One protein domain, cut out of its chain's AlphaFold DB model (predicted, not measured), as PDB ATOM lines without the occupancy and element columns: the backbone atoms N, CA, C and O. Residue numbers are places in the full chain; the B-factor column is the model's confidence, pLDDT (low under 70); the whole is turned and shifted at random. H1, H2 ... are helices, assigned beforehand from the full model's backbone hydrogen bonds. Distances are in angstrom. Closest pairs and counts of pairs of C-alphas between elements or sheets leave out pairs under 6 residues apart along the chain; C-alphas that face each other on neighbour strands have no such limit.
ATOM      1  N   TYR A   2     150.871 218.468 180.227       75.75
ATOM      2  CA  TYR A   2     149.889 218.577 181.319       75.75
ATOM      3  C   TYR A   2     149.141 219.913 181.258       75.75
ATOM      4  O   TYR A   2     149.752 220.939 180.973       75.75
ATOM      5  N   LYS A   3     147.835 219.907 181.566       75.94
ATOM      6  CA  LYS A   3     146.983 221.110 181.516       75.94
ATOM      7  C   LYS A   3     147.417 222.197 182.511       75.94
ATOM      8  O   LYS A   3     147.285 223.379 182.222       75.94
ATOM      9  N   TYR A   4     147.955 221.798 183.663       80.31
ATOM     10  CA  TYR A   4     148.466 222.705 184.690       80.31
ATOM     11  C   TYR A   4     149.933 222.410 184.985       80.31
ATOM     12  O   TYR A   4     150.336 221.250 185.022       80.31
ATOM     13  N   SER A   5     150.729 223.445 185.252       85.50
ATOM     14  CA  SER A   5     152.113 223.280 185.706       85.50
ATOM     15  C   SER A   5     152.155 223.058 187.218       85.50
ATOM     16  O   SER A   5     151.740 223.931 187.977       85.50
ATOM     17  N   CYS A   6     152.713 221.929 187.675       86.38
ATOM     18  CA  CYS A   6     152.904 221.678 189.111       86.38
ATOM     19  C   CYS A   6     153.842 222.706 189.758       86.38
ATOM     20  O   CYS A   6     153.637 223.097 190.907       86.38
ATOM     21  N   ARG A   7     154.840 223.194 189.014       85.00
ATOM     22  CA  ARG A   7     155.806 224.185 189.506       85.00
ATOM     23  C   ARG A   7     155.160 225.533 189.828       85.00
ATOM     24  O   ARG A   7     155.524 226.143 190.827       85.00
ATOM     25  N   LYS A   8     154.165 225.959 189.044       85.12
ATOM     26  CA  LYS A   8     153.408 227.207 189.266       85.12
ATOM     27  C   LYS A   8     152.053 226.985 189.961       85.12
ATOM     28  O   LYS A   8     151.212 227.877 189.959       85.12
ATOM     29  N   CYS A   9     151.806 225.798 190.519       85.31
ATOM     30  CA  CYS A   9     150.511 225.452 191.101       85.31
ATOM     31  C   CYS A   9     150.345 226.058 192.512       85.31
ATOM     32  O   CYS A   9     151.138 225.721 193.395       85.31
ATOM     33  N   PRO A  10     149.300 226.872 192.768       86.56
ATOM     34  CA  PRO A  10     149.097 227.540 194.060       86.56
ATOM     35  C   PRO A  10     148.709 226.573 195.187       86.56
ATOM     36  O   PRO A  10     148.992 226.826 196.350       86.56
ATOM     37  N   ILE A  11     148.107 225.428 194.848       91.00
ATOM     38  CA  ILE A  11     147.675 224.402 195.812       91.00
ATOM     39  C   ILE A  11     148.602 223.181 195.826       91.00
ATOM     40  O   ILE A  11     148.191 222.083 196.191       91.00
ATOM     41  N   ARG A  12     149.861 223.340 195.393       92.06
ATOM     42  CA  ARG A  12     150.803 222.221 195.236       92.06
ATOM     43  C   ARG A  12     150.968 221.394 196.511       92.06
ATOM     44  O   ARG A  12     150.939 220.175 196.416       92.06
ATOM     45  N   ASN A  13     151.128 222.031 197.669       91.25
ATOM     46  CA  ASN A  13     151.343 221.312 198.930       91.25
ATOM     47  C   ASN A  13     150.153 220.409 199.261       91.25
ATOM     48  O   ASN A  13     150.338 219.233 199.544       91.25
ATOM     49  N   ARG A  14     148.936 220.918 199.058       92.38
ATOM     50  CA  ARG A  14     147.708 220.138 199.191       92.38
ATOM     51  C   ARG A  14     147.641 218.978 198.192       92.38
ATOM     52  O   ARG A  14     147.308 217.866 198.577       92.38
ATOM     53  N   CYS A  15     148.032 219.199 196.932       91.19
ATOM     54  CA  CYS A  15     148.143 218.112 195.951       91.19
ATOM     55  C   CYS A  15     149.167 217.041 196.364       91.19
ATOM     56  O   CYS A  15     148.990 215.885 196.002       91.19
ATOM     57  N   ILE A  16     150.243 217.403 197.070       92.31
ATOM     58  CA  ILE A  16     151.230 216.440 197.581       92.31
ATOM     59  C   ILE A  16     150.626 215.637 198.736       92.31
ATOM     60  O   ILE A  16     150.725 214.409 198.734       92.31
ATOM     61  N   ASP A  17     149.968 216.307 199.681       90.88
ATOM     62  CA  ASP A  17     149.389 215.675 200.870       90.88
ATOM     63  C   ASP A  17     148.263 214.705 200.542       90.88
ATOM     64  O   ASP A  17     148.262 213.574 201.033       90.88
ATOM     65  N   GLU A  18     147.367 215.113 199.647       90.25
ATOM     66  CA  GLU A  18     146.228 214.311 199.199       90.25
ATOM     67  C   GLU A  18     146.600 213.308 198.090       90.25
ATOM     68  O   GLU A  18     145.747 212.554 197.624       90.25
ATOM     69  N   SER A  19     147.863 213.272 197.644       89.44
ATOM     70  CA  SER A  19     148.294 212.269 196.666       89.44
ATOM     71  C   SER A  19     148.415 210.882 197.299       89.44
ATOM     72  O   SER A  19     148.893 210.739 198.425       89.44
ATOM     73  N   PHE A  20     148.096 209.839 196.528       88.50
ATOM     74  CA  PHE A  20     148.249 208.427 196.916       88.50
ATOM     75  C   PHE A  20     149.715 207.944 196.970       88.50
ATOM     76  O   PHE A  20     150.000 206.753 196.862       88.50
ATOM     77  N   ASN A  21     150.671 208.861 197.103       85.69
ATOM     78  CA  ASN A  21     152.083 208.529 197.245       85.69
ATOM     79  C   ASN A  21     152.405 208.161 198.704       85.69
ATOM     80  O   ASN A  21     151.803 208.700 199.628       85.69
ATOM     81  N   ALA A  22     153.395 207.294 198.925       89.31
ATOM     82  CA  ALA A  22     153.918 207.030 200.268       89.31
ATOM     83  C   ALA A  22     154.550 208.295 200.885       89.31
ATOM     84  O   ALA A  22     155.057 209.151 200.153       89.31
ATOM     85  N   ASP A  23     154.590 208.402 202.217       86.31
ATOM     86  CA  ASP A  23     155.090 209.605 202.908       86.31
ATOM     87  C   ASP A  23     156.546 209.940 202.560       86.31
ATOM     88  O   ASP A  23     156.886 211.102 202.336       86.31
ATOM     89  N   SER A  24     157.395 208.925 202.373       76.19
ATOM     90  CA  SER A  24     158.773 209.106 201.895       76.19
ATOM     91  C   SER A  24     158.835 209.755 200.504       76.19
ATOM     92  O   SER A  24     159.679 210.616 200.244       76.19
ATOM     93  N   ILE A  25     157.897 209.411 199.617       82.62
ATOM     94  CA  ILE A  25     157.771 210.002 198.280       82.62
ATOM     95  C   ILE A  25     157.197 211.417 198.365       82.62
ATOM     96  O   ILE A  25     157.670 212.294 197.642       82.62
ATOM     97  N   LYS A  26     156.238 211.686 199.258       91.50
ATOM     98  CA  LYS A  26     155.724 213.047 199.498       91.50
ATOM     99  C   LYS A  26     156.837 213.986 199.970       91.50
ATOM    100  O   LYS A  26     156.977 215.084 199.427       91.50
ATOM    101  N   VAL A  27     157.682 213.531 200.898       88.94
ATOM    102  CA  VAL A  27     158.868 214.270 201.369       88.94
ATOM    103  C   VAL A  27     159.866 214.498 200.230       88.94
ATOM    104  O   VAL A  27     160.342 215.618 200.046       88.94
ATOM    105  N   MET A  28     160.139 213.475 199.415       90.31
ATOM    106  CA  MET A  28     161.015 213.600 198.244       90.31
ATOM    107  C   MET A  28     160.476 214.627 197.232       90.31
ATOM    108  O   MET A  28     161.235 215.442 196.710       90.31
ATOM    109  N   ILE A  29     159.164 214.618 196.966       88.44
ATOM    110  CA  ILE A  29     158.517 215.566 196.053       88.44
ATOM    111  C   ILE A  29     158.624 216.999 196.597       88.44
ATOM    112  O   ILE A  29     158.974 217.897 195.831       88.44
ATOM    113  N   ARG A  30     158.379 217.219 197.898       91.94
ATOM    114  CA  ARG A  30     158.533 218.540 198.539       91.94
ATOM    115  C   ARG A  30     159.949 219.084 198.363       91.94
ATOM    116  O   ARG A  30     160.109 220.169 197.809       91.94
ATOM    117  N   ARG A  31     160.958 218.276 198.706       88.62
ATOM    118  CA  ARG A  31     162.376 218.643 198.560       88.62
ATOM    119  C   ARG A  31     162.749 218.968 197.115       88.62
ATOM    120  O   ARG A  31     163.475 219.926 196.880       88.62
ATOM    121  N   ALA A  32     162.223 218.220 196.144       83.94
ATOM    122  CA  ALA A  32     162.478 218.487 194.730       83.94
ATOM    123  C   ALA A  32     161.908 219.843 194.271       83.94
ATOM    124  O   ALA A  32     162.555 220.553 193.505       83.94
ATOM    125  N   PHE A  33     160.722 220.237 194.750       90.12
ATOM    126  CA  PHE A  33     160.149 221.550 194.433       90.12
ATOM    127  C   PHE A  33     160.848 222.700 195.168       90.12
ATOM    128  O   PHE A  33     161.050 223.756 194.569       90.12
ATOM    129  N   GLU A  34     161.231 222.506 196.432       89.44
ATOM    130  CA  GLU A  34     161.998 223.486 197.219       89.44
ATOM    131  C   GLU A  34     163.376 223.744 196.598       89.44
ATOM    132  O   GLU A  34     163.765 224.895 196.407       89.44
ATOM    133  N   ALA A  35     164.066 222.680 196.177       85.31
ATOM    134  CA  ALA A  35     165.374 222.750 195.527       85.31
ATOM    135  C   ALA A  35     165.314 223.119 194.031       85.31
ATOM    136  O   ALA A  35     166.352 223.203 193.379       85.31
ATOM    137  N   ARG A  36     164.115 223.320 193.459       86.06
ATOM    138  CA  ARG A  36     163.876 223.557 192.017       86.06
ATOM    139  C   ARG A  36     164.439 222.472 191.080       86.06
ATOM    140  O   ARG A  36     164.625 222.723 189.886       86.06
ATOM    141  N   THR A  37     164.655 221.266 191.598       86.06
ATOM    142  CA  THR A  37     165.105 220.069 190.865       86.06
ATOM    143  C   THR A  37     163.939 219.166 190.445       86.06
ATOM    144  O   THR A  37     164.135 218.039 189.990       86.06
ATOM    145  N   ASP A  38     162.700 219.642 190.585       84.75
ATOM    146  CA  ASP A  38     161.494 218.947 190.156       84.75
ATOM    147  C   ASP A  38     161.502 218.660 188.646       84.75
ATOM    148  O   ASP A  38     161.610 219.564 187.819       84.75
ATOM    149  N   THR A  39     161.352 217.382 188.287       86.00
ATOM    150  CA  THR A  39     161.332 216.906 186.899       86.00
ATOM    151  C   THR A  39     159.909 216.606 186.428       86.00
ATOM    152  O   THR A  39     158.969 216.516 187.224       86.00
ATOM    153  N   LEU A  40     159.735 216.358 185.126       77.62
ATOM    154  CA  LEU A  40     158.458 215.891 184.571       77.62
ATOM    155  C   LEU A  40     157.965 214.590 185.227       77.62
ATOM    156  O   LEU A  40     156.754 214.395 185.341       77.62
ATOM    157  N   ALA A  41     158.872 213.735 185.711       77.50
ATOM    158  CA  ALA A  41     158.521 212.543 186.482       77.50
ATOM    159  C   ALA A  41     157.958 212.908 187.870       77.50
ATOM    160  O   ALA A  41     156.931 212.365 188.281       77.50
ATOM    161  N   THR A  42     158.568 213.880 188.560       80.50
ATOM    162  CA  THR A  42     158.051 214.444 189.822       80.50
ATOM    163  C   THR A  42     156.661 215.050 189.625       80.50
ATOM    164  O   THR A  42     155.774 214.856 190.456       80.50
ATOM    165  N   TRP A  43     156.431 215.725 188.495       84.88
ATOM    166  CA  TRP A  43     155.122 216.293 188.165       84.88
ATOM    167  C   TRP A  43     154.114 215.197 187.831       84.88
ATOM    168  O   TRP A  43     152.992 215.241 188.322       84.88
ATOM    169  N   GLY A  44     154.515 214.182 187.063       83.50
ATOM    170  CA  GLY A  44     153.654 213.065 186.671       83.50
ATOM    171  C   GLY A  44     153.030 212.331 187.858       83.50
ATOM    172  O   GLY A  44     151.869 211.934 187.785       83.50
ATOM    173  N   ARG A  45     153.749 212.233 188.985       86.75
ATOM    174  CA  ARG A  45     153.222 211.656 190.236       86.75
ATOM    175  C   ARG A  45     152.072 212.463 190.847       86.75
ATOM    176  O   ARG A  45     151.167 211.864 191.411       86.75
ATOM    177  N   LEU A  46     152.083 213.791 190.719       86.75
ATOM    178  CA  LEU A  46     151.004 214.665 191.207       86.75
ATOM    179  C   LEU A  46     149.895 214.871 190.170       86.75
ATOM    180  O   LEU A  46     148.750 215.140 190.520       86.75
ATOM    181  N   GLN A  47     150.224 214.759 188.884       87.12
ATOM    182  CA  GLN A  47     149.284 215.002 187.790       87.12
ATOM    183  C   GLN A  47     148.232 213.901 187.650       87.12
ATOM    184  O   GLN A  47     147.114 214.205 187.237       87.12
ATOM    185  N   LYS A  48     148.553 212.658 188.044       84.00
ATOM    186  CA  LYS A  48     147.587 211.545 188.095       84.00
ATOM    187  C   LYS A  48     146.357 211.885 188.944       84.00
ATOM    188  O   LYS A  48     145.241 211.565 188.548       84.00
ATOM    189  N   ASP A  49     146.559 212.630 190.031       82.38
ATOM    190  CA  ASP A  49     145.516 213.047 190.972       82.38
ATOM    191  C   ASP A  49     145.368 214.570 191.071       82.38
ATOM    192  O   ASP A  49     145.064 215.110 192.132       82.38
ATOM    193  N   CYS A  50     145.554 215.289 189.959       89.00
ATOM    194  CA  CYS A  50     145.507 216.751 189.963       89.00
ATOM    195  C   CYS A  50     144.155 217.292 190.475       89.00
ATOM    196  O   CYS A  50     143.133 217.215 189.786       89.00
ATOM    197  N   LEU A  51     144.171 217.912 191.660       89.38
ATOM    198  CA  LEU A  51     142.975 218.447 192.320       89.38
ATOM    199  C   LEU A  51     142.283 219.553 191.507       89.38
ATOM    200  O   LEU A  51     141.059 219.623 191.490       89.38
ATOM    201  N   LEU A  52     143.039 220.370 190.761       86.19
ATOM    202  CA  LEU A  52     142.464 221.401 189.882       86.19
ATOM    203  C   LEU A  52     141.647 220.789 188.736       86.19
ATOM    204  O   LEU A  52     140.551 221.255 188.433       86.19
ATOM    205  N   VAL A  53     142.150 219.707 188.133       86.38
ATOM    206  CA  VAL A  53     141.438 218.985 187.067       86.38
ATOM    207  C   VAL A  53     140.190 218.296 187.622       86.38
ATOM    208  O   VAL A  53     139.153 218.286 186.958       86.38
ATOM    209  N   LYS A  54     140.266 217.733 188.837       86.81
ATOM    210  CA  LYS A  54     139.105 217.133 189.517       86.81
ATOM    211  C   LYS A  54     138.021 218.187 189.783       86.81
ATOM    212  O   LYS A  54     136.889 218.000 189.340       86.81
ATOM    213  N   ALA A  55     138.389 219.338 190.345       85.25
ATOM    214  CA  ALA A  55     137.460 220.435 190.622       85.25
ATOM    215  C   ALA A  55     136.786 220.999 189.352       85.25
ATOM    216  O   ALA A  55     135.597 221.319 189.357       85.25
ATOM    217  N   GLU A  56     137.507 221.101 188.231       84.50
ATOM    218  CA  GLU A  56     136.901 221.496 186.952       84.50
ATOM    219  C   GLU A  56     135.891 220.469 186.433       84.50
ATOM    220  O   GLU A  56     134.831 220.848 185.927       84.50
ATOM    221  N   LYS A  57     136.213 219.173 186.537       84.38
ATOM    222  CA  LYS A  57     135.301 218.095 186.133       84.38
ATOM    223  C   LYS A  57     134.035 218.111 186.982       84.38
ATOM    224  O   LYS A  57     132.948 217.960 186.430       84.38
ATOM    225  N   GLU A  58     134.157 218.350 188.282       83.62
ATOM    226  CA  GLU A  58     133.015 218.487 189.192       83.62
ATOM    227  C   GLU A  58     132.170 219.720 188.870       83.62
ATOM    228  O   GLU A  58     130.957 219.597 188.721       83.62
ATOM    229  N   LYS A  59     132.789 220.886 188.631       78.69
ATOM    230  CA  LYS A  59     132.063 222.085 188.176       78.69
ATOM    231  C   LYS A  59     131.338 221.858 186.850       78.69
ATOM    232  O   LYS A  59     130.222 222.345 186.680       78.69
ATOM    233  N   ARG A  60     131.942 221.125 185.907       78.19
ATOM    234  CA  ARG A  60     131.287 220.753 184.641       78.19
ATOM    235  C   ARG A  60     130.098 219.829 184.885       78.19
ATOM    236  O   ARG A  60     129.021 220.141 184.399       78.19
ATOM    237  N   LYS A  61     130.259 218.773 185.689       75.81
ATOM    238  CA  LYS A  61     129.159 217.866 186.062       75.81
ATOM    239  C   LYS A  61     128.015 218.597 186.765       75.81
ATOM    240  O   LYS A  61     126.863 218.365 186.424       75.81
ATOM    241  N   ALA A  62     128.320 219.514 187.683       75.06
ATOM    242  CA  ALA A  62     127.319 220.330 188.367       75.06
ATOM    243  C   ALA A  62     126.558 221.245 187.393       75.06
ATOM    244  O   ALA A  62     125.337 221.343 187.472       75.06
ATOM    245  N   LYS A  63     127.251 221.860 186.420       74.06
ATOM    246  CA  LYS A  63     126.611 222.648 185.353       74.06
ATOM    247  C   LYS A  63     125.744 221.791 184.431       74.06
ATOM    248  O   LYS A  63     124.649 222.219 184.084       74.06
ATOM    249  N   THR A  64     126.208 220.598 184.056       70.69
ATOM    250  CA  THR A  64     125.422 219.651 183.252       70.69
ATOM    251  C   THR A  64     124.183 219.197 184.018       70.69
ATOM    252  O   THR A  64     123.097 219.272 183.468       70.69
ATOM    253  N   SER A  65     124.310 218.848 185.300       73.69
ATOM    254  CA  SER A  65     123.180 218.480 186.163       73.69
ATOM    255  C   SER A  65     122.170 219.626 186.319       73.69
ATOM    256  O   SER A  65     120.972 219.418 186.158       73.69
ATOM    257  N   ALA A  66     122.634 220.864 186.518       76.50
ATOM    258  CA  ALA A  66     121.758 222.035 186.570       76.50
ATOM    259  C   ALA A  66     121.044 222.310 185.232       76.50
ATOM    260  O   ALA A  66     119.886 222.727 185.228       76.50
ATOM    261  N   LEU A  67     121.710 222.070 184.096       75.31
ATOM    262  CA  LEU A  67     121.097 222.154 182.767       75.31
ATOM    263  C   LEU A  67     120.055 221.045 182.571       75.31
ATOM    264  O   LEU A  67     118.956 221.334 182.113       75.31
ATOM    265  N   THR A  68     120.365 219.808 182.963       78.00
ATOM    266  CA  THR A  68     119.440 218.667 182.908       78.00
ATOM    267  C   THR A  68     118.211 218.910 183.777       78.00
ATOM    268  O   THR A  68     117.100 218.706 183.305       78.00
ATOM    269  N   LEU A  69     118.383 219.436 184.992       75.19
ATOM    270  CA  LEU A  69     117.275 219.817 185.873       75.19
ATOM    271  C   LEU A  69     116.421 220.941 185.272       75.19
ATOM    272  O   LEU A  69     115.200 220.905 185.375       75.19
ATOM    273  N   ARG A  70     117.033 221.929 184.605       81.00
ATOM    274  CA  ARG A  70     116.286 222.975 183.885       81.00
ATOM    275  C   ARG A  70     115.514 222.412 182.696       81.00
ATOM    276  O   ARG A  70     114.362 222.783 182.521       81.00
ATOM    277  N   LEU A  71     116.116 221.515 181.918       77.19
ATOM    278  CA  LEU A  71     115.454 220.848 180.792       77.19
ATOM    279  C   LEU A  71     114.296 219.968 181.267       77.19
ATOM    280  O   LEU A  71     113.215 220.046 180.699       77.19
ATOM    281  N   GLN A  72     114.483 219.208 182.349       77.75
ATOM    282  CA  GLN A  72     113.418 218.428 182.980       77.75
ATOM    283  C   GLN A  72     112.303 219.318 183.522       77.75
ATOM    284  O   GLN A  72     111.146 218.960 183.392       77.75
ATOM    285  N   LYS A  73     112.622 220.492 184.080       80.94
ATOM    286  CA  LYS A  73     111.604 221.436 184.558       80.94
ATOM    287  C   LYS A  73     110.825 222.081 183.411       80.94
ATOM    288  O   LYS A  73     109.626 222.273 183.531       80.94
ATOM    289  N   VAL A  74     111.486 222.386 182.293       80.50
ATOM    290  CA  VAL A  74     110.811 222.862 181.073       80.50
ATOM    291  C   VAL A  74     109.929 221.763 180.485       80.50
ATOM    292  O   VAL A  74     108.806 222.052 180.092       80.50
ATOM    293  N   GLN A  75     110.405 220.517 180.458       76.81
ATOM    294  CA  GLN A  75     109.619 219.382 179.981       76.81
ATOM    295  C   GLN A  75     108.431 219.100 180.905       76.81
ATOM    296  O   GLN A  75     107.315 219.036 180.425       76.81
ATOM    297  N   ALA A  76     108.632 219.075 182.223       73.19
ATOM    298  CA  ALA A  76     107.561 218.900 183.200       73.19
ATOM    299  C   ALA A  76     106.538 220.042 183.165       73.19
ATOM    300  O   ALA A  76     105.360 219.793 183.363       73.19
ATOM    301  N   ASN A  77     106.956 221.282 182.886       76.50
ATOM    302  CA  ASN A  77     106.014 222.382 182.672       76.50
ATOM    303  C   ASN A  77     105.208 222.194 181.378       76.50
ATOM    304  O   ASN A  77     104.016 222.459 181.392       76.50
ATOM    305  N   LYS A  78     105.826 221.702 180.294       71.88
ATOM    306  CA  LYS A  78     105.110 221.356 179.053       71.88
ATOM    307  C   LYS A  78     104.154 220.180 179.244       71.88
ATOM    308  O   LYS A  78     103.047 220.210 178.724       71.88
ATOM    309  N   ASP A  79     104.574 219.171 179.999       70.44
ATOM    310  CA  ASP A  79     103.769 217.993 180.308       70.44
ATOM    311  C   ASP A  79     102.634 218.357 181.282       70.44
ATOM    312  O   ASP A  79     101.539 217.828 181.155       70.44
ATOM    313  N   ALA A  80     102.850 219.298 182.211       65.69
ATOM    314  CA  ALA A  80     101.815 219.840 183.093       65.69
ATOM    315  C   ALA A  80     100.849 220.785 182.360       65.69
ATOM    316  O   ALA A  80      99.663 220.776 182.666       65.69
ATOM    317  N   GLU A  81     101.316 221.570 181.384       63.16
ATOM    318  CA  GLU A  81     100.443 222.323 180.471       63.16
ATOM    319  C   GLU A  81      99.605 221.368 179.608       63.16
ATOM    320  O   GLU A  81      98.410 221.595 179.446       63.16
ATOM    321  N   ALA A  82     100.182 220.262 179.121       58.34
ATOM    322  CA  ALA A  82      99.447 219.220 178.401       58.34
ATOM    323  C   ALA A  82      98.458 218.462 179.309       58.34
ATOM    324  O   ALA A  82      97.324 218.215 178.909       58.34
TER     325      ALA A  82
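What this domain is: This is residues 2 to 82 of the 377 residues of the protein "FHA domain-containing protein" of Chloroflexi bacterium (UniProt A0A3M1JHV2). A small compact head, made of three short helices H1, H2 and H3 with the opening stretch of residues 2 to 11, has one long helical arm, residues 54 to 82 of H4, sticking out of it. In the head, H1 and H2 form a hairpin, with H3 near both. The printed part has 81 residues with four named helices, in the order H1, H2, H3, H4, and no named strand; its class is all helix. The whole is extended, with a radius of gyration of the C-alphas of 20.2 A; the arm makes the length in spans of 68 by 21 by 17 A.

Where its parts are: After residues 2 to 11, H1 covers residues 12 to 17, 8.8 A long, with C-alpha 12 at (150.803, 222.221, 195.236). H2 covers residues 23 to 34, 16.5 A. H3 covers residues 40 to 47, 9.8 A. H4 covers residues 51 to 82, 45.7 A, from C-alpha 51 at (142.975, 218.447, 192.320) to C-alpha 82 at (99.447, 219.220, 178.401).

How they stand to each other: H1 and H2, a helical hairpin, touch at a shallow tilt of 14 degrees, opposite ways; their closest C-alphas, of Ile 16 and Lys 26, are 5.9 A apart. H2 touches H1 with residues 26 to 30 alone. H3 is close to H2 but not clearly touching, its closest C-alphas being Thr 42 and Ile 29, 6.3 A. H4 is close to H1 but not clearly touching, about perpendicular at 90 degrees, with the C-alphas of Leu 51 and Cys 15 closest at 6.3 A. H4 is apart from H2 and H3. Each O i to N i+4 pair is within hydrogen-bond range in H1, H2 and H4, and 3 of 4 in H3.

The domain as a whole: The C-alphas farthest apart, of Ala 35 and Ala 82, are 68.2 A apart. The printed part has no cut, and its three links between helices are tight. Mean pLDDT of the printed part is 82.7; residues 80 to 82 are under 70.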